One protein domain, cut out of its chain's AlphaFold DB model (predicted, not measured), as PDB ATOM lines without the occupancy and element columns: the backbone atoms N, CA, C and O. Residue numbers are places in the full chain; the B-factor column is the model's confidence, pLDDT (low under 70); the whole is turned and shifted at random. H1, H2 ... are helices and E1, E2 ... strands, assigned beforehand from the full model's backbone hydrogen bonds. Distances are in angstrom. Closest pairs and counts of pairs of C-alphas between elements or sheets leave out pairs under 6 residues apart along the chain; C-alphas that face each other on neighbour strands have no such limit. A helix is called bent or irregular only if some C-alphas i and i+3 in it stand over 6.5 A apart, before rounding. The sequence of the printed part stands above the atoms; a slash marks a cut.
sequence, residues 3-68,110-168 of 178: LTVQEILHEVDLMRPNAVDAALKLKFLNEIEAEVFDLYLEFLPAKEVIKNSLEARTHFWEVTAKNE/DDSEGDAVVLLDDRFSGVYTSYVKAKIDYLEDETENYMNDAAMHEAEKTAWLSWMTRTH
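AT A GLANCE: This is residues 3 to 68 and 110 to 168 of the 178 residues of an uncharacterized protein of Oribacterium sp (UniProt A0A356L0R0). The long helix H5 and H4 make a helical hairpin, and H4 runs through the middle of the domain: H5 folds back along one side of it, H1 crosses it on the opposite side, and H2 crosses it between the two. H3 sits at one end, off the helix cluster and beside the short strand E1, which leads straight into H4. The printed part has 125 residues with five named helices and one named strand, in the order H1, H2, H3, E1, H4, H5; the class is mostly helix. It is compact, with a radius of gyration of the C-alphas of 15.0 A, and spans 45 by 31 by 23 A.

IN THESE COORDINATES: H5, residues 143 to 167, is the longest helix, 36.0 A from C-alpha 143 at (-46.067, -26.091, 149.502) to C-alpha 167 at (-65.848, -55.127, 141.718). H4, residues 122 to 139, measures 26.3 A and is irregular: C-alphas 123 and 126 are 7.6 A apart. H2, residues 22 to 43, measures 31.5 A. H1, residues 5 to 15, measures 15.7 A and begins with C-alpha 5 at (-71.633, -33.684, 151.972). H3, residues 53 to 65, measures 18.2 A, and E1, residues 117 to 121, measures 9.1 A.

HOW THE PARTS SIT: H4 is the hub, touching three helices. H5 touches H4, closest at the C-alphas of Ala 134 and Tyr 146, 4.8 A apart; this hairpin has a shallow tilt of 26 degrees, opposite ways. Residues 125 to 133 of H4 touch H1 at a steep tilt of 57 degrees, the same way, the closest C-alphas being those of Val 12 and Thr 129, 6.0 A apart. Residues 25 to 32 of H2 touch residues 128 to 135 of H4 at a steep tilt of 51 degrees, opposite ways, closest at the C-alphas of Phe 28 and Val 132, 5.9 A apart. H1 and H2 only just touch, with 3 pairs of C-alphas within 8 A, the closest being Leu 9 and Lys 25 at 7.2 A. H2 is close to but not clearly touching H5, the closest C-alphas being those of Phe 43 and Met 164, 7.5 A apart. H3 is likewise close to but not clearly touching H2, and it is apart from H1, H4 and H5. E1 pairs with no named strand; its closest C-alpha to H3 is that of Leu 119, 5.4 A from that of Arg 57. Every O i to N i+4 pair is within hydrogen-bond range in H1, H3 and H5, against 17 of 18 in H2 and 10 of 14 in H4.

THE WHOLE: The C-alphas farthest apart, those of Glu 68 and Asp 141, are 45.9 A apart. Residues 69 to 109 are not printed, and C-alphas 68 and 110 across this cut are 33.4 A apart. Of the links printed whole, none is long. The mean pLDDT of the printed part is 74.7; it is under 70 at residues 17 to 19, 43 to 68, 111 to 116 and 168.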
ATOM      1  N   LEU A   3     -72.009 -41.687 153.157       76.25
ATOM      2  CA  LEU A   3     -71.402 -40.456 153.652       76.25
ATOM      3  C   LEU A   3     -72.118 -39.253 153.026       76.25
ATOM      4  O   LEU A   3     -72.460 -39.274 151.839       76.25
ATOM      5  N   THR A   4     -72.365 -38.213 153.812       83.25
ATOM      6  CA  THR A   4     -73.027 -36.981 153.361       83.25
ATOM      7  C   THR A   4     -72.025 -35.860 153.085       83.25
ATOM      8  O   THR A   4     -70.916 -35.838 153.619       83.25
ATOM      9  N   VAL A   5     -72.424 -34.895 152.254       79.81
ATOM     10  CA  VAL A   5     -71.633 -33.684 151.972       79.81
ATOM     11  C   VAL A   5     -71.300 -32.931 153.265       79.81
ATOM     12  O   VAL A   5     -70.156 -32.517 153.455       79.81
ATOM     13  N   GLN A   6     -72.264 -32.792 154.181       80.06
ATOM     14  CA  GLN A   6     -72.045 -32.158 155.484       80.06
ATOM     15  C   GLN A   6     -71.010 -32.883 156.341       80.06
ATOM     16  O   GLN A   6     -70.204 -32.213 156.980       80.06
ATOM     17  N   GLU A   7     -71.007 -34.216 156.357       82.12
ATOM     18  CA  GLU A   7     -70.016 -34.984 157.117       82.12
ATOM     19  C   GLU A   7     -68.602 -34.734 156.588       82.12
ATOM     20  O   GLU A   7     -67.712 -34.441 157.381       82.12
ATOM     21  N   ILE A   8     -68.403 -34.721 155.265       82.44
ATOM     22  CA  ILE A   8     -67.091 -34.415 154.668       82.44
ATOM     23  C   ILE A   8     -66.651 -32.992 155.009       82.44
ATOM     24  O   ILE A   8     -65.507 -32.766 155.401       82.44
ATOM     25  N   LEU A   9     -67.550 -32.015 154.860       82.56
ATOM     26  CA  LEU A   9     -67.237 -30.625 155.192       82.56
ATOM     27  C   LEU A   9     -66.909 -30.475 156.683       82.56
ATOM     28  O   LEU A   9     -65.964 -29.768 157.028       82.56
ATOM     29  N   HIS A  10     -67.625 -31.191 157.553       84.81
ATOM     30  CA  HIS A  10     -67.352 -31.223 158.984       84.81
ATOM     31  C   HIS A  10     -65.995 -31.864 159.301       84.81
ATOM     32  O   HIS A  10     -65.239 -31.316 160.099       84.81
ATOM     33  N   GLU A  11     -65.644 -32.981 158.662       83.56
ATOM     34  CA  GLU A  11     -64.334 -33.624 158.820       83.56
ATOM     35  C   GLU A  11     -63.192 -32.692 158.405       83.56
ATOM     36  O   GLU A  11     -62.199 -32.554 159.125       83.56
ATOM     37  N   VAL A  12     -63.353 -31.991 157.281       82.62
ATOM     38  CA  VAL A  12     -62.394 -30.974 156.830       82.62
ATOM     39  C   VAL A  12     -62.296 -29.828 157.842       82.62
ATOM     40  O   VAL A  12     -61.187 -29.396 158.167       82.62
ATOM     41  N   ASP A  13     -63.422 -29.356 158.383       82.56
ATOM     42  CA  ASP A  13     -63.456 -28.297 159.400       82.56
ATOM     43  C   ASP A  13     -62.778 -28.705 160.713       82.56
ATOM     44  O   ASP A  13     -62.115 -27.878 161.344       82.56
ATOM     45  N   LEU A  14     -62.897 -29.970 161.119       82.50
ATOM     46  CA  LEU A  14     -62.198 -30.504 162.289       82.50
ATOM     47  C   LEU A  14     -60.678 -30.527 162.082       82.50
ATOM     48  O   LEU A  14     -59.927 -30.273 163.025       82.50
ATOM     49  N   MET A  15     -60.220 -30.825 160.864       76.00
ATOM     50  CA  MET A  15     -58.793 -30.911 160.535       76.00
ATOM     51  C   MET A  15     -58.139 -29.541 160.311       76.00
ATOM     52  O   MET A  15     -56.989 -29.336 160.711       76.00
ATOM     53  N   ARG A  16     -58.851 -28.595 159.689       71.50
ATOM     54  CA  ARG A  16     -58.382 -27.229 159.395       71.50
ATOM     55  C   ARG A  16     -59.466 -26.203 159.776       71.50
ATOM     56  O   ARG A  16     -60.154 -25.668 158.898       71.50
ATOM     57  N   PRO A  17     -59.628 -25.893 161.077       68.31
ATOM     58  CA  PRO A  17     -60.629 -24.928 161.514       68.31
ATOM     59  C   PRO A  17     -60.307 -23.529 160.966       68.31
ATOM     60  O   PRO A  17     -59.184 -23.049 161.099       68.31
ATOM     61  N   ASN A  18     -61.309 -22.853 160.394       61.84
ATOM     62  CA  ASN A  18     -61.260 -21.461 159.907       61.84
ATOM     63  C   ASN A  18     -60.343 -21.142 158.708       61.84
ATOM     64  O   ASN A  18     -60.175 -19.962 158.409       61.84
ATOM     65  N   ALA A  19     -59.780 -22.127 158.005       63.12
ATOM     66  CA  ALA A  19     -58.894 -21.841 156.869       63.12
ATOM     67  C   ALA A  19     -59.635 -21.178 155.690       63.12
ATOM     68  O   ALA A  19     -59.172 -20.210 155.092       63.12
ATOM     69  N   VAL A  20     -60.829 -21.684 155.358       71.25
ATOM     70  CA  VAL A  20     -61.561 -21.297 154.146       71.25
ATOM     71  C   VAL A  20     -63.075 -21.314 154.382       71.25
ATOM     72  O   VAL A  20     -63.582 -22.160 155.124       71.25
ATOM     73  N   ASP A  21     -63.784 -20.386 153.728       80.94
ATOM     74  CA  ASP A  21     -65.247 -20.295 153.718       80.94
ATOM     75  C   ASP A  21     -65.920 -21.575 153.186       80.94
ATOM     76  O   ASP A  21     -65.409 -22.241 152.277       80.94
ATOM     77  N   ALA A  22     -67.092 -21.901 153.734       76.38
ATOM     78  CA  ALA A  22     -67.827 -23.124 153.411       76.38
ATOM     79  C   ALA A  22     -68.173 -23.214 151.914       76.38
ATOM     80  O   ALA A  22     -68.037 -24.280 151.311       76.38
ATOM     81  N   ALA A  23     -68.496 -22.081 151.283       79.62
ATOM     82  CA  ALA A  23     -68.823 -22.025 149.860       79.62
ATOM     83  C   ALA A  23     -67.633 -22.391 148.953       79.62
ATOM     84  O   ALA A  23     -67.811 -22.953 147.870       79.62
ATOM     85  N   LEU A  24     -66.395 -22.086 149.362       81.56
ATOM     86  CA  LEU A  24     -65.212 -22.468 148.584       81.56
ATOM     87  C   LEU A  24     -64.893 -23.956 148.765       81.56
ATOM     88  O   LEU A  24     -64.542 -24.627 147.798       81.56
ATOM     89  N   LYS A  25     -65.075 -24.489 149.980       81.19
ATOM     90  CA  LYS A  25     -64.935 -25.927 150.252       81.19
ATOM     91  C   LYS A  25     -65.947 -26.742 149.450       81.19
ATOM     92  O   LYS A  25     -65.574 -27.754 148.865       81.19
ATOM     93  N   LEU A  26     -67.184 -26.255 149.329       81.75
ATOM     94  CA  LEU A  26     -68.203 -26.884 148.488       81.75
ATOM     95  C   LEU A  26     -67.806 -26.883 147.005       81.75
ATOM     96  O   LEU A  26     -68.012 -27.875 146.309       81.75
ATOM     97  N   LYS A  27     -67.183 -25.807 146.508       84.25
ATOM     98  CA  LYS A  27     -66.635 -25.788 145.139       84.25
ATOM     99  C   LYS A  27     -65.556 -26.847 144.943       84.25
ATOM    100  O   LYS A  27     -65.601 -27.551 143.942       84.25
ATOM    101  N   PHE A  28     -64.635 -26.999 145.893       85.00
ATOM    102  CA  PHE A  28     -63.609 -28.043 145.811       85.00
ATOM    103  C   PHE A  28     -64.200 -29.443 145.879       85.00
ATOM    104  O   PHE A  28     -63.764 -30.308 145.126       85.00
ATOM    105  N   LEU A  29     -65.228 -29.652 146.705       84.75
ATOM    106  CA  LEU A  29     -65.957 -30.914 146.747       84.75
ATOM    107  C   LEU A  29     -66.643 -31.211 145.405       84.75
ATOM    108  O   LEU A  29     -66.563 -32.325 144.904       84.75
ATOM    109  N   ASN A  30     -67.258 -30.204 144.783       83.69
ATOM    110  CA  ASN A  30     -67.861 -30.326 143.457       83.69
ATOM    111  C   ASN A  30     -66.840 -30.653 142.361       83.69
ATOM    112  O   ASN A  30     -67.158 -31.412 141.447       83.69
ATOM    113  N   GLU A  31     -65.631 -30.093 142.436       85.06
ATOM    114  CA  GLU A  31     -64.546 -30.396 141.495       85.06
ATOM    115  C   GLU A  31     -64.140 -31.871 141.566       85.06
ATOM    116  O   GLU A  31     -64.120 -32.548 140.537       85.06
ATOM    117  N   ILE A  32     -63.863 -32.382 142.768       84.75
ATOM    118  CA  ILE A  32     -63.451 -33.780 142.930       84.75
ATOM    119  C   ILE A  32     -64.602 -34.751 142.658       84.75
ATOM    120  O   ILE A  32     -64.388 -35.805 142.070       84.75
ATOM    121  N   GLU A  33     -65.835 -34.389 143.012       81.19
ATOM    122  CA  GLU A  33     -67.009 -35.211 142.720       81.19
ATOM    123  C   GLU A  33     -67.228 -35.357 141.210       81.19
ATOM    124  O   GLU A  33     -67.547 -36.448 140.739       81.19
ATOM    125  N   ALA A  34     -67.021 -34.285 140.436       80.06
ATOM    126  CA  ALA A  34     -67.092 -34.339 138.980       80.06
ATOM    127  C   ALA A  34     -66.020 -35.273 138.397       80.06
ATOM    128  O   ALA A  34     -66.313 -36.082 137.518       80.06
ATOM    129  N   GLU A  35     -64.795 -35.209 138.920       83.88
ATOM    130  CA  GLU A  35     -63.699 -36.081 138.496       83.88
ATOM    131  C   GLU A  35     -63.962 -37.556 138.846       83.88
ATOM    132  O   GLU A  35     -63.774 -38.448 138.016       83.88
ATOM    133  N   VAL A  36     -64.442 -37.823 140.061       83.62
ATOM    134  CA  VAL A  36     -64.857 -39.161 140.500       83.62
ATOM    135  C   VAL A  36     -66.005 -39.677 139.638       83.62
ATOM    136  O   VAL A  36     -66.007 -40.849 139.262       83.62
ATOM    137  N   PHE A  37     -66.965 -38.818 139.294       79.00
ATOM    138  CA  PHE A  37     -68.075 -39.160 138.416       79.00
ATOM    139  C   PHE A  37     -67.590 -39.561 137.020       79.00
ATOM    140  O   PHE A  37     -68.003 -40.605 136.517       79.00
ATOM    141  N   ASP A  38     -66.682 -38.791 136.420       77.50
ATOM    142  CA  ASP A  38     -66.109 -39.105 135.107       77.50
ATOM    143  C   ASP A  38     -65.373 -40.448 135.122       77.50
ATOM    144  O   ASP A  38     -65.588 -41.283 134.242       77.50
ATOM    145  N   LEU A  39     -64.577 -40.705 136.164       80.75
ATOM    146  CA  LEU A  39     -63.907 -41.992 136.347       80.75
ATOM    147  C   LEU A  39     -64.918 -43.123 136.533       80.75
ATOM    148  O   LEU A  39     -64.775 -44.178 135.925       80.75
ATOM    149  N   TYR A  40     -65.971 -42.910 137.320       77.38
ATOM    150  CA  TYR A  40     -67.027 -43.897 137.535       77.38
ATOM    151  C   TYR A  40     -67.767 -44.257 136.238       77.38
ATOM    152  O   TYR A  40     -68.058 -45.433 135.998       77.38
ATOM    153  N   LEU A  41     -68.016 -43.279 135.361       72.25
ATOM    154  CA  LEU A  41     -68.631 -43.510 134.052       72.25
ATOM    155  C   LEU A  41     -67.808 -44.452 133.161       72.25
ATOM    156  O   LEU A  41     -68.390 -45.159 132.336       72.25
ATOM    157  N   GLU A  42     -66.483 -44.509 133.325       74.44
ATOM    158  CA  GLU A  42     -65.635 -45.454 132.586       74.44
ATOM    159  C   GLU A  42     -65.895 -46.917 132.980       74.44
ATOM    160  O   GLU A  42     -65.714 -47.821 132.156       74.44
ATOM    161  N   PHE A  43     -66.357 -47.158 134.212       68.88
ATOM    162  CA  PHE A  43     -66.616 -48.498 134.746       68.88
ATOM    163  C   PHE A  43     -68.047 -48.998 134.499       68.88
ATOM    164  O   PHE A  43     -68.292 -50.201 134.608       68.88
ATOM    165  N   LEU A  44     -68.996 -48.126 134.143       64.00
ATOM    166  CA  LEU A  44     -70.386 -48.532 133.920       64.00
ATOM    167  C   LEU A  44     -70.580 -49.235 132.563       64.00
ATOM    168  O   LEU A  44     -70.144 -48.736 131.518       64.00
ATOM    169  N   PRO A  45     -71.294 -50.380 132.516       55.00
ATOM    170  CA  PRO A  45     -71.621 -51.025 131.254       55.00
ATOM    171  C   PRO A  45     -72.589 -50.139 130.462       55.00
ATOM    172  O   PRO A  45     -73.609 -49.698 130.979       55.00
ATOM    173  N   ALA A  46     -72.347 -49.966 129.157       51.09
ATOM    174  CA  ALA A  46     -73.152 -49.126 128.252       51.09
ATOM    175  C   ALA A  46     -74.662 -49.472 128.175       51.09
ATOM    176  O   ALA A  46     -75.412 -48.809 127.460       51.09
ATOM    177  N   LYS A  47     -75.098 -50.537 128.858       45.84
ATOM    178  CA  LYS A  47     -76.485 -50.999 128.954       45.84
ATOM    179  C   LYS A  47     -77.209 -50.455 130.195       45.84
ATOM    180  O   LYS A  47     -78.428 -50.321 130.147       45.84
ATOM    181  N   GLU A  48     -76.481 -50.109 131.255       52.62
ATOM    182  CA  GLU A  48     -77.000 -49.424 132.445       52.62
ATOM    183  C   GLU A  48     -76.714 -47.931 132.285       52.62
ATOM    184  O   GLU A  48     -75.764 -47.364 132.811       52.62
ATOM    185  N   VAL A  49     -77.508 -47.318 131.406       48.75
ATOM    186  CA  VAL A  49     -77.404 -45.905 131.044       48.75
ATOM    187  C   VAL A  49     -78.030 -45.082 132.160       48.75
ATOM    188  O   VAL A  49     -79.243 -44.872 132.186       48.75
ATOM    189  N   ILE A  50     -77.189 -44.633 133.079       52.94
ATOM    190  CA  ILE A  50     -77.550 -43.678 134.119       52.94
ATOM    191  C   ILE A  50     -77.664 -42.296 133.475       52.94
ATOM    192  O   ILE A  50     -76.747 -41.865 132.778       52.94
ATOM    193  N   LYS A  51     -78.789 -41.598 133.656       45.62
ATOM    194  CA  LYS A  51     -79.046 -40.336 132.947       45.62
ATOM    195  C   LYS A  51     -78.420 -39.133 133.648       45.62
ATOM    196  O   LYS A  51     -77.977 -38.222 132.956       45.62
ATOM    197  N   ASN A  52     -78.362 -39.140 134.985       52.19
ATOM    198  CA  ASN A  52     -77.953 -37.995 135.814       52.19
ATOM    199  C   ASN A  52     -77.130 -38.415 137.050       52.19
ATOM    200  O   ASN A  52     -77.221 -39.559 137.493       52.19
ATOM    201  N   SER A  53     -76.402 -37.472 137.670       48.28
ATOM    202  CA  SER A  53     -75.618 -37.710 138.902       48.28
ATOM    203  C   SER A  53     -76.451 -38.269 140.062       48.28
ATOM    204  O   SER A  53     -75.974 -39.118 140.807       48.28
ATOM    205  N   LEU A  54     -77.724 -37.872 140.178       52.03
ATOM    206  CA  LEU A  54     -78.645 -38.414 141.185       52.03
ATOM    207  C   LEU A  54     -78.913 -39.914 140.985       52.03
ATOM    208  O   LEU A  54     -78.909 -40.683 141.942       52.03
ATOM    209  N   GLU A  55     -79.111 -40.325 139.731       53.09
ATOM    210  CA  GLU A  55     -79.306 -41.732 139.381       53.09
ATOM    211  C   GLU A  55     -77.996 -42.522 139.543       53.09
ATOM    212  O   GLU A  55     -78.031 -43.712 139.858       53.09
ATOM    213  N   ALA A  56     -76.839 -41.864 139.386       53.00
ATOM    214  CA  ALA A  56     -75.528 -42.465 139.624       53.00
ATOM    215  C   ALA A  56     -75.303 -42.772 141.097       53.00
ATOM    216  O   ALA A  56     -74.835 -43.862 141.411       53.00
ATOM    217  N   ARG A  57     -75.723 -41.868 141.988       56.19
ATOM    218  CA  ARG A  57     -75.718 -42.103 143.438       56.19
ATOM    219  C   ARG A  57     -76.573 -43.318 143.784       56.19
ATOM    220  O   ARG A  57     -76.084 -44.239 144.431       56.19
ATOM    221  N   THR A  58     -77.816 -43.384 143.300       53.22
ATOM    222  CA  THR A  58     -78.688 -44.542 143.570       53.22
ATOM    223  C   THR A  58     -78.118 -45.839 143.003       53.22
ATOM    224  O   THR A  58     -78.116 -46.848 143.697       53.22
ATOM    225  N   HIS A  59     -77.569 -45.823 141.787       52.25
ATOM    226  CA  HIS A  59     -76.959 -47.011 141.186       52.25
ATOM    227  C   HIS A  59     -75.683 -47.451 141.903       52.25
ATOM    228  O   HIS A  59     -75.500 -48.647 142.096       52.25
ATOM    229  N   PHE A  60     -74.819 -46.522 142.319       51.12
ATOM    230  CA  PHE A  60     -73.614 -46.848 143.080       51.12
ATOM    231  C   PHE A  60     -73.977 -47.570 144.383       51.12
ATOM    232  O   PHE A  60     -73.446 -48.644 144.682       51.12
ATOM    233  N   TRP A  61     -74.958 -47.042 145.119       49.62
ATOM    234  CA  TRP A  61     -75.453 -47.661 146.350       49.62
ATOM    235  C   TRP A  61     -76.205 -48.975 146.099       49.62
ATOM    236  O   TRP A  61     -76.079 -49.920 146.874       49.62
ATOM    237  N   GLU A  62     -76.921 -49.101 144.983       52.00
ATOM    238  CA  GLU A  62     -77.547 -50.364 144.590       52.00
ATOM    239  C   GLU A  62     -76.533 -51.442 144.195       52.00
ATOM    240  O   GLU A  62     -76.731 -52.600 144.548       52.00
ATOM    241  N   VAL A  63     -75.460 -51.110 143.472       52.78
ATOM    242  CA  VAL A  63     -74.424 -52.080 143.074       52.78
ATOM    243  C   VAL A  63     -73.592 -52.507 144.282       52.78
ATOM    244  O   VAL A  63     -73.306 -53.695 144.444       52.78
ATOM    245  N   THR A  64     -73.266 -51.571 145.177       44.91
ATOM    246  CA  THR A  64     -72.578 -51.888 146.438       44.91
ATOM    247  C   THR A  64     -73.447 -52.722 147.384       44.91
ATOM    248  O   THR A  64     -72.919 -53.639 148.008       44.91
ATOM    249  N   ALA A  65     -74.765 -52.495 147.433       43.66
ATOM    250  CA  ALA A  65     -75.702 -53.304 148.222       43.66
ATOM    251  C   ALA A  65     -76.021 -54.679 147.595       43.66
ATOM    252  O   ALA A  65     -76.217 -55.661 148.308       43.66
ATOM    253  N   LYS A  66     -76.051 -54.790 146.259       45.00
ATOM    254  CA  LYS A  66     -76.357 -56.044 145.536       45.00
ATOM    255  C   LYS A  66     -75.201 -57.052 145.511       45.00
ATOM    256  O   LYS A  66     -75.383 -58.149 144.988       45.00
ATOM    257  N   ASN A  67     -74.045 -56.730 146.096       41.41
ATOM    258  CA  ASN A  67     -72.936 -57.679 146.238       41.41
ATOM    259  C   ASN A  67     -73.098 -58.644 147.437       41.41
ATOM    260  O   ASN A  67     -72.274 -59.536 147.611       41.41
ATOM    261  N   GLU A  68     -74.173 -58.517 148.232       37.16
ATOM    262  CA  GLU A  68     -74.515 -59.479 149.298       37.16
ATOM    263  C   GLU A  68     -75.765 -60.328 149.025       37.16
ATOM    264  O   GLU A  68     -75.893 -61.413 149.587       37.16
ATOM    265  N   ASP A 110     -75.439 -27.645 145.523       73.75
ATOM    266  CA  ASP A 110     -75.716 -26.290 146.001       73.75
ATOM    267  C   ASP A 110     -75.525 -26.184 147.526       73.75
ATOM    268  O   ASP A 110     -75.561 -27.194 148.232       73.75
ATOM    269  N   ASP A 111     -75.378 -24.964 148.053       66.06
ATOM    270  CA  ASP A 111     -75.216 -24.713 149.500       66.06
ATOM    271  C   ASP A 111     -76.406 -25.237 150.334       66.06
ATOM    272  O   ASP A 111     -76.279 -25.497 151.531       66.06
ATOM    273  N   SER A 112     -77.572 -25.424 149.704       67.44
ATOM    274  CA  SER A 112     -78.779 -25.962 150.344       67.44
ATOM    275  C   SER A 112     -78.814 -27.498 150.417       67.44
ATOM    276  O   SER A 112     -79.676 -28.052 151.098       67.44
ATOM    277  N   GLU A 113     -77.909 -28.202 149.727       66.94
ATOM    278  CA  GLU A 113     -77.908 -29.669 149.571       66.94
ATOM    279  C   GLU A 113     -76.885 -30.376 150.479       66.94
ATOM    280  O   GLU A 113     -76.252 -31.357 150.093       66.94
ATOM    281  N   GLY A 114     -76.730 -29.899 151.715       60.41
ATOM    282  CA  GLY A 114     -75.763 -30.457 152.667       60.41
ATOM    283  C   GLY A 114     -76.021 -31.916 153.083       60.41
ATOM    284  O   GLY A 114     -75.074 -32.651 153.352       60.41
ATOM    285  N   ASP A 115     -77.281 -32.358 153.073       64.81
ATOM    286  CA  ASP A 115     -77.668 -33.739 153.410       64.81
ATOM    287  C   ASP A 115     -77.512 -34.708 152.222       64.81
ATOM    288  O   ASP A 115     -77.864 -35.889 152.310       64.81
ATOM    289  N   ALA A 116     -77.036 -34.222 151.071       69.62
ATOM    290  CA  ALA A 116     -76.858 -35.062 149.901       69.62
ATOM    291  C   ALA A 116     -75.753 -36.096 150.144       69.62
ATOM    292  O   ALA A 116     -74.674 -35.790 150.649       69.62
ATOM    293  N   VAL A 117     -76.034 -37.338 149.755       75.44
ATOM    294  CA  VAL A 117     -75.074 -38.441 149.826       75.44
ATOM    295  C   VAL A 117     -74.075 -38.307 148.680       75.44
ATOM    296  O   VAL A 117     -74.486 -38.133 147.527       75.44
ATOM    297  N   VAL A 118     -72.786 -38.410 148.995       78.19
ATOM    298  CA  VAL A 118     -71.718 -38.392 147.988       78.19
ATOM    299  C   VAL A 118     -71.643 -39.693 147.191       78.19
ATOM    300  O   VAL A 118     -72.217 -40.721 147.568       78.19
ATOM    301  N   LEU A 119     -70.963 -39.644 146.044       75.19
ATOM    302  CA  LEU A 119     -70.786 -40.803 145.172       75.19
ATOM    303  C   LEU A 119     -69.955 -41.907 145.823       75.19
ATOM    304  O   LEU A 119     -70.287 -43.071 145.627       75.19
ATOM    305  N   LEU A 120     -68.893 -41.582 146.567       77.06
ATOM    306  CA  LEU A 120     -68.066 -42.609 147.204       77.06
ATOM    307  C   LEU A 120     -68.621 -43.047 148.561       77.06
ATOM    308  O   LEU A 120     -69.265 -42.297 149.289       77.06
ATOM    309  N   ASP A 121     -68.319 -44.293 148.910       77.00
ATOM    310  CA  ASP A 121     -68.565 -44.833 150.244       77.00
ATOM    311  C   ASP A 121     -67.611 -44.201 151.267       77.00
ATOM    312  O   ASP A 121     -66.489 -43.832 150.928       77.00
ATOM    313  N   ASP A 122     -68.028 -44.175 152.529       77.44
ATOM    314  CA  ASP A 122     -67.250 -43.734 153.696       77.44
ATOM    315  C   ASP A 122     -65.834 -44.345 153.749       77.44
ATOM    316  O   ASP A 122     -64.860 -43.700 154.115       77.44
ATOM    317  N   ARG A 123     -65.661 -45.570 153.239       78.31
ATOM    318  CA  ARG A 123     -64.341 -46.227 153.115       78.31
ATOM    319  C   ARG A 123     -63.323 -45.449 152.276       78.31
ATOM    320  O   ARG A 123     -62.125 -45.685 152.410       78.31
ATOM    321  N   PHE A 124     -63.806 -44.594 151.383       83.44
ATOM    322  CA  PHE A 124     -63.010 -43.752 150.502       83.44
ATOM    323  C   PHE A 124     -63.260 -42.260 150.778       83.44
ATOM    324  O   PHE A 124     -62.949 -41.435 149.921       83.44
ATOM    325  N   SER A 125     -63.766 -41.903 151.970       83.81
ATOM    326  CA  SER A 125     -63.920 -40.509 152.427       83.81
ATOM    327  C   SER A 125     -62.612 -39.720 152.331       83.81
ATOM    328  O   SER A 125     -62.609 -38.536 151.987       83.81
ATOM    329  N   GLY A 126     -61.491 -40.419 152.534       83.88
ATOM    330  CA  GLY A 126     -60.135 -39.934 152.323       83.88
ATOM    331  C   GLY A 126     -59.967 -39.186 151.002       83.88
ATOM    332  O   GLY A 126     -59.472 -38.064 151.004       83.88
ATOM    333  N   VAL A 127     -60.475 -39.735 149.890       87.94
ATOM    334  CA  VAL A 127     -60.321 -39.144 148.547       87.94
ATOM    335  C   VAL A 127     -60.827 -37.700 148.519       87.94
ATOM    336  O   VAL A 127     -60.209 -36.841 147.890       87.94
ATOM    337  N   TYR A 128     -61.918 -37.416 149.228       86.44
ATOM    338  CA  TYR A 128     -62.471 -36.073 149.338       86.44
ATOM    339  C   TYR A 128     -61.695 -35.209 150.327       86.44
ATOM    340  O   TYR A 128     -61.332 -34.076 150.007       86.44
ATOM    341  N   THR A 129     -61.430 -35.729 151.524       87.94
ATOM    342  CA  THR A 129     -60.801 -34.952 152.599       87.94
ATOM    343  C   THR A 129     -59.368 -34.546 152.256       87.94
ATOM    344  O   THR A 129     -59.015 -33.378 152.425       87.94
ATOM    345  N   SER A 130     -58.565 -35.456 151.697       87.75
ATOM    346  CA  SER A 130     -57.191 -35.188 151.253       87.75
ATOM    347  C   SER A 130     -57.141 -34.189 150.095       87.75
ATOM    348  O   SER A 130     -56.294 -33.296 150.098       87.75
ATOM    349  N   TYR A 131     -58.094 -34.250 149.156       88.44
ATOM    350  CA  TYR A 131     -58.191 -33.290 148.053       88.44
ATOM    351  C   TYR A 131     -58.530 -31.882 148.533       88.44
ATOM    352  O   TYR A 131     -57.857 -30.911 148.174       88.44
ATOM    353  N   VAL A 132     -59.582 -31.759 149.349       87.06
ATOM    354  CA  VAL A 132     -60.011 -30.462 149.878       87.06
ATOM    355  C   VAL A 132     -58.897 -29.862 150.736       87.06
ATOM    356  O   VAL A 132     -58.623 -28.670 150.615       87.06
ATOM    357  N   LYS A 133     -58.192 -30.682 151.524       86.00
ATOM    358  CA  LYS A 133     -57.034 -30.245 152.309       86.00
ATOM    359  C   LYS A 133     -55.882 -29.765 151.426       86.00
ATOM    360  O   LYS A 133     -55.413 -28.649 151.618       86.00
ATOM    361  N   ALA A 134     -55.503 -30.527 150.400       86.75
ATOM    362  CA  ALA A 134     -54.479 -30.100 149.450       86.75
ATOM    363  C   ALA A 134     -54.852 -28.759 148.787       86.75
ATOM    364  O   ALA A 134     -54.022 -27.864 148.664       86.75
ATOM    365  N   LYS A 135     -56.117 -28.559 148.402       87.25
ATOM    366  CA  LYS A 135     -56.578 -27.282 147.830       87.25
ATOM    367  C   LYS A 135     -56.508 -26.121 148.819       87.25
ATOM    368  O   LYS A 135     -56.158 -25.018 148.405       87.25
ATOM    369  N   ILE A 136     -56.828 -26.353 150.091       85.81
ATOM    370  CA  ILE A 136     -56.670 -25.352 151.155       85.81
ATOM    371  C   ILE A 136     -55.191 -24.989 151.308       85.81
ATOM    372  O   ILE A 136     -54.843 -23.817 151.212       85.81
ATOM    373  N   ASP A 137     -54.319 -25.985 151.437       85.50
ATOM    374  CA  ASP A 137     -52.886 -25.769 151.647       85.50
ATOM    375  C   ASP A 137     -52.226 -25.089 150.427       85.50
ATOM    376  O   ASP A 137     -51.336 -24.253 150.576       85.50
ATOM    377  N   TYR A 138     -52.719 -25.356 149.210       85.94
ATOM    378  CA  TYR A 138     -52.325 -24.623 148.000       85.94
ATOM    379  C   TYR A 138     -52.716 -23.136 148.051       85.94
ATOM    380  O   TYR A 138     -51.970 -22.289 147.563       85.94
ATOM    381  N   LEU A 139     -53.876 -22.795 148.626       85.56
ATOM    382  CA  LEU A 139     -54.292 -21.398 148.801       85.56
ATOM    383  C   LEU A 139     -53.489 -20.674 149.883       85.56
ATOM    384  O   LEU A 139     -53.285 -19.465 149.776       85.56
ATOM    385  N   GLU A 140     -53.052 -21.401 150.909       85.75
ATOM    386  CA  GLU A 140     -52.239 -20.875 152.011       85.75
ATOM    387  C   GLU A 140     -50.735 -20.817 151.679       85.75
ATOM    388  O   GLU A 140     -49.947 -20.343 152.495       85.75
ATOM    389  N   ASP A 141     -50.338 -21.235 150.469       83.69
ATOM    390  CA  ASP A 141     -48.944 -21.313 149.999       83.69
ATOM    391  C   ASP A 141     -48.072 -22.279 150.841       83.69
ATOM    392  O   ASP A 141     -46.839 -22.203 150.865       83.69
ATOM    393  N   GLU A 142     -48.704 -23.251 151.513       84.56
ATOM    394  CA  GLU A 142     -48.039 -24.306 152.287       84.56
ATOM    395  C   GLU A 142     -47.570 -25.443 151.363       84.56
ATOM    396  O   GLU A 142     -48.097 -26.556 151.364       84.56
ATOM    397  N   THR A 143     -46.550 -25.165 150.548       83.19
ATOM    398  CA  THR A 143     -46.067 -26.091 149.502       83.19
ATOM    399  C   THR A 143     -45.691 -27.495 150.001       83.19
ATOM    400  O   THR A 143     -45.989 -28.474 149.318       83.19
ATOM    401  N   GLU A 144     -45.072 -27.627 151.178       84.94
ATOM    402  CA  GLU A 144     -44.698 -28.934 151.745       84.94
ATOM    403  C   GLU A 144     -45.921 -29.752 152.183       84.94
ATOM    404  O   GLU A 144     -45.987 -30.957 151.925       84.94
ATOM    405  N   ASN A 145     -46.915 -29.096 152.791       84.00
ATOM    406  CA  ASN A 145     -48.138 -29.759 153.237       84.00
ATOM    407  C   ASN A 145     -49.020 -30.135 152.041       84.00
ATOM    408  O   ASN A 145     -49.468 -31.278 151.958       84.00
ATOM    409  N   TYR A 146     -49.116 -29.250 151.042       87.06
ATOM    410  CA  TYR A 146     -49.754 -29.550 149.762       87.06
ATOM    411  C   TYR A 146     -49.180 -30.811 149.110       87.06
ATOM    412  O   TYR A 146     -49.938 -31.682 148.693       87.06
ATOM    413  N   MET A 147     -47.849 -30.935 149.019       87.12
ATOM    414  CA  MET A 147     -47.224 -32.111 148.401       87.12
ATOM    415  C   MET A 147     -47.562 -33.402 149.149       87.12
ATOM    416  O   MET A 147     -47.791 -34.433 148.515       87.12
ATOM    417  N   ASN A 148     -47.600 -33.346 150.480       89.94
ATOM    418  CA  ASN A 148     -47.960 -34.496 151.299       89.94
ATOM    419  C   ASN A 148     -49.431 -34.891 151.092       89.94
ATOM    420  O   ASN A 148     -49.728 -36.057 150.834       89.94
ATOM    421  N   ASP A 149     -50.342 -33.922 151.121       86.62
ATOM    422  CA  ASP A 149     -51.778 -34.181 150.986       86.62
ATOM    423  C   ASP A 149     -52.181 -34.573 149.565       86.62
ATOM    424  O   ASP A 149     -53.020 -35.455 149.380       86.62
ATOM    425  N   ALA A 150     -51.528 -34.006 148.550       88.62
ATOM    426  CA  ALA A 150     -51.689 -34.430 147.163       88.62
ATOM    427  C   ALA A 150     -51.228 -35.884 146.960       88.62
ATOM    428  O   ALA A 150     -51.899 -36.652 146.270       88.62
ATOM    429  N   ALA A 151     -50.121 -36.290 147.593       90.81
ATOM    430  CA  ALA A 151     -49.659 -37.676 147.549       90.81
ATOM    431  C   ALA A 151     -50.619 -38.630 148.283       90.81
ATOM    432  O   ALA A 151     -50.872 -39.739 147.802       90.81
ATOM    433  N   MET A 152     -51.188 -38.204 149.418       89.69
ATOM    434  CA  MET A 152     -52.224 -38.969 150.122       89.69
ATOM    435  C   MET A 152     -53.475 -39.148 149.256       89.69
ATOM    436  O   MET A 152     -53.961 -40.270 149.114       89.69
ATOM    437  N   HIS A 153     -53.926 -38.076 148.603       90.69
ATOM    438  CA  HIS A 153     -55.054 -38.115 147.679       90.69
ATOM    439  C   HIS A 153     -54.835 -39.108 146.531       90.69
ATOM    440  O   HIS A 153     -55.702 -39.932 146.233       90.69
ATOM    441  N   GLU A 154     -53.658 -39.081 145.905       89.56
ATOM    442  CA  GLU A 154     -53.323 -40.002 144.817       89.56
ATOM    443  C   GLU A 154     -53.313 -41.470 145.278       89.56
ATOM    444  O   GLU A 154     -53.810 -42.359 144.570       89.56
ATOM    445  N   ALA A 155     -52.801 -41.739 146.482       90.69
ATOM    446  CA  ALA A 155     -52.776 -43.080 147.057       90.69
ATOM    447  C   ALA A 155     -54.193 -43.629 147.304       90.69
ATOM    448  O   ALA A 155     -54.497 -44.766 146.928       90.69
ATOM    449  N   GLU A 156     -55.077 -42.819 147.886       88.75
ATOM    450  CA  GLU A 156     -56.465 -43.198 148.171       88.75
ATOM    451  C   GLU A 156     -57.279 -43.368 146.893       88.75
ATOM    452  O   GLU A 156     -58.009 -44.352 146.740       88.75
ATOM    453  N   LYS A 157     -57.086 -42.472 145.923       88.94
ATOM    454  CA  LYS A 157     -57.702 -42.580 144.600       88.94
ATOM    455  C   LYS A 157     -57.281 -43.866 143.888       88.94
ATOM    456  O   LYS A 157     -58.121 -44.567 143.324       88.94
ATOM    457  N   THR A 158     -56.002 -44.232 143.955       88.12
ATOM    458  CA  THR A 158     -55.491 -45.489 143.380       88.12
ATOM    459  C   THR A 158     -56.078 -46.717 144.080       88.12
ATOM    460  O   THR A 158     -56.402 -47.716 143.425       88.12
ATOM    461  N   ALA A 159     -56.253 -46.656 145.403       87.56
ATOM    462  CA  ALA A 159     -56.902 -47.714 146.173       87.56
ATOM    463  C   ALA A 159     -58.377 -47.879 145.774       87.56
ATOM    464  O   ALA A 159     -58.831 -49.009 145.561       87.56
ATOM    465  N   TRP A 160     -59.097 -46.766 145.600       86.75
ATOM    466  CA  TRP A 160     -60.470 -46.762 145.104       86.75
ATOM    467  C   TRP A 160     -60.576 -47.351 143.693       86.75
ATOM    468  O   TRP A 160     -61.355 -48.281 143.483       86.75
ATOM    469  N   LEU A 161     -59.743 -46.909 142.746       84.69
ATOM    470  CA  LEU A 161     -59.727 -47.454 141.380       84.69
ATOM    471  C   LEU A 161     -59.417 -48.956 141.367       84.69
ATOM    472  O   LEU A 161     -60.076 -49.724 140.672       84.69
ATOM    473  N   SER A 162     -58.466 -49.403 142.191       84.25
ATOM    474  CA  SER A 162     -58.150 -50.829 142.339       84.25
ATOM    475  C   SER A 162     -59.338 -51.636 142.864       84.25
ATOM    476  O   SER A 162     -59.533 -52.787 142.467       84.25
ATOM    477  N   TRP A 163     -60.133 -51.061 143.768       84.50
ATOM    478  CA  TRP A 163     -61.365 -51.672 144.256       84.50
ATOM    479  C   TRP A 163     -62.464 -51.680 143.185       84.50
ATOM    480  O   TRP A 163     -63.098 -52.719 142.987       84.50
ATOM    481  N   MET A 164     -62.634 -50.585 142.437       78.50
ATOM    482  CA  MET A 164     -63.564 -50.490 141.303       78.50
ATOM    483  C   MET A 164     -63.256 -51.543 140.236       78.50
ATOM    484  O   MET A 164     -64.133 -52.324 139.887       78.50
ATOM    485  N   THR A 165     -61.995 -51.664 139.815       78.25
ATOM    486  CA  THR A 165     -61.523 -52.706 138.887       78.25
ATOM    487  C   THR A 165     -61.854 -54.127 139.353       78.25
ATOM    488  O   THR A 165     -62.150 -54.996 138.536       78.25
ATOM    489  N   ARG A 166     -61.790 -54.399 140.663       75.19
ATOM    490  CA  ARG A 166     -62.090 -55.732 141.218       75.19
ATOM    491  C   ARG A 166     -63.585 -56.026 141.294       75.19
ATOM    492  O   ARG A 166     -63.960 -57.193 141.286       75.19
ATOM    493  N   THR A 167     -64.408 -54.995 141.446       72.12
ATOM    494  CA  THR A 167     -65.848 -55.127 141.718       72.12
ATOM    495  C   THR A 167     -66.712 -54.947 140.476       72.12
ATOM    496  O   THR A 167     -67.759 -55.578 140.377       72.12
ATOM    497  N   HIS A 168     -66.266 -54.130 139.527       64.69
ATOM    498  CA  HIS A 168     -66.951 -53.823 138.281       64.69
ATOM    499  C   HIS A 168     -66.096 -54.391 137.142       64.69
ATOM    500  O   HIS A 168     -65.073 -53.816 136.774       64.69
TER     501      HIS A 168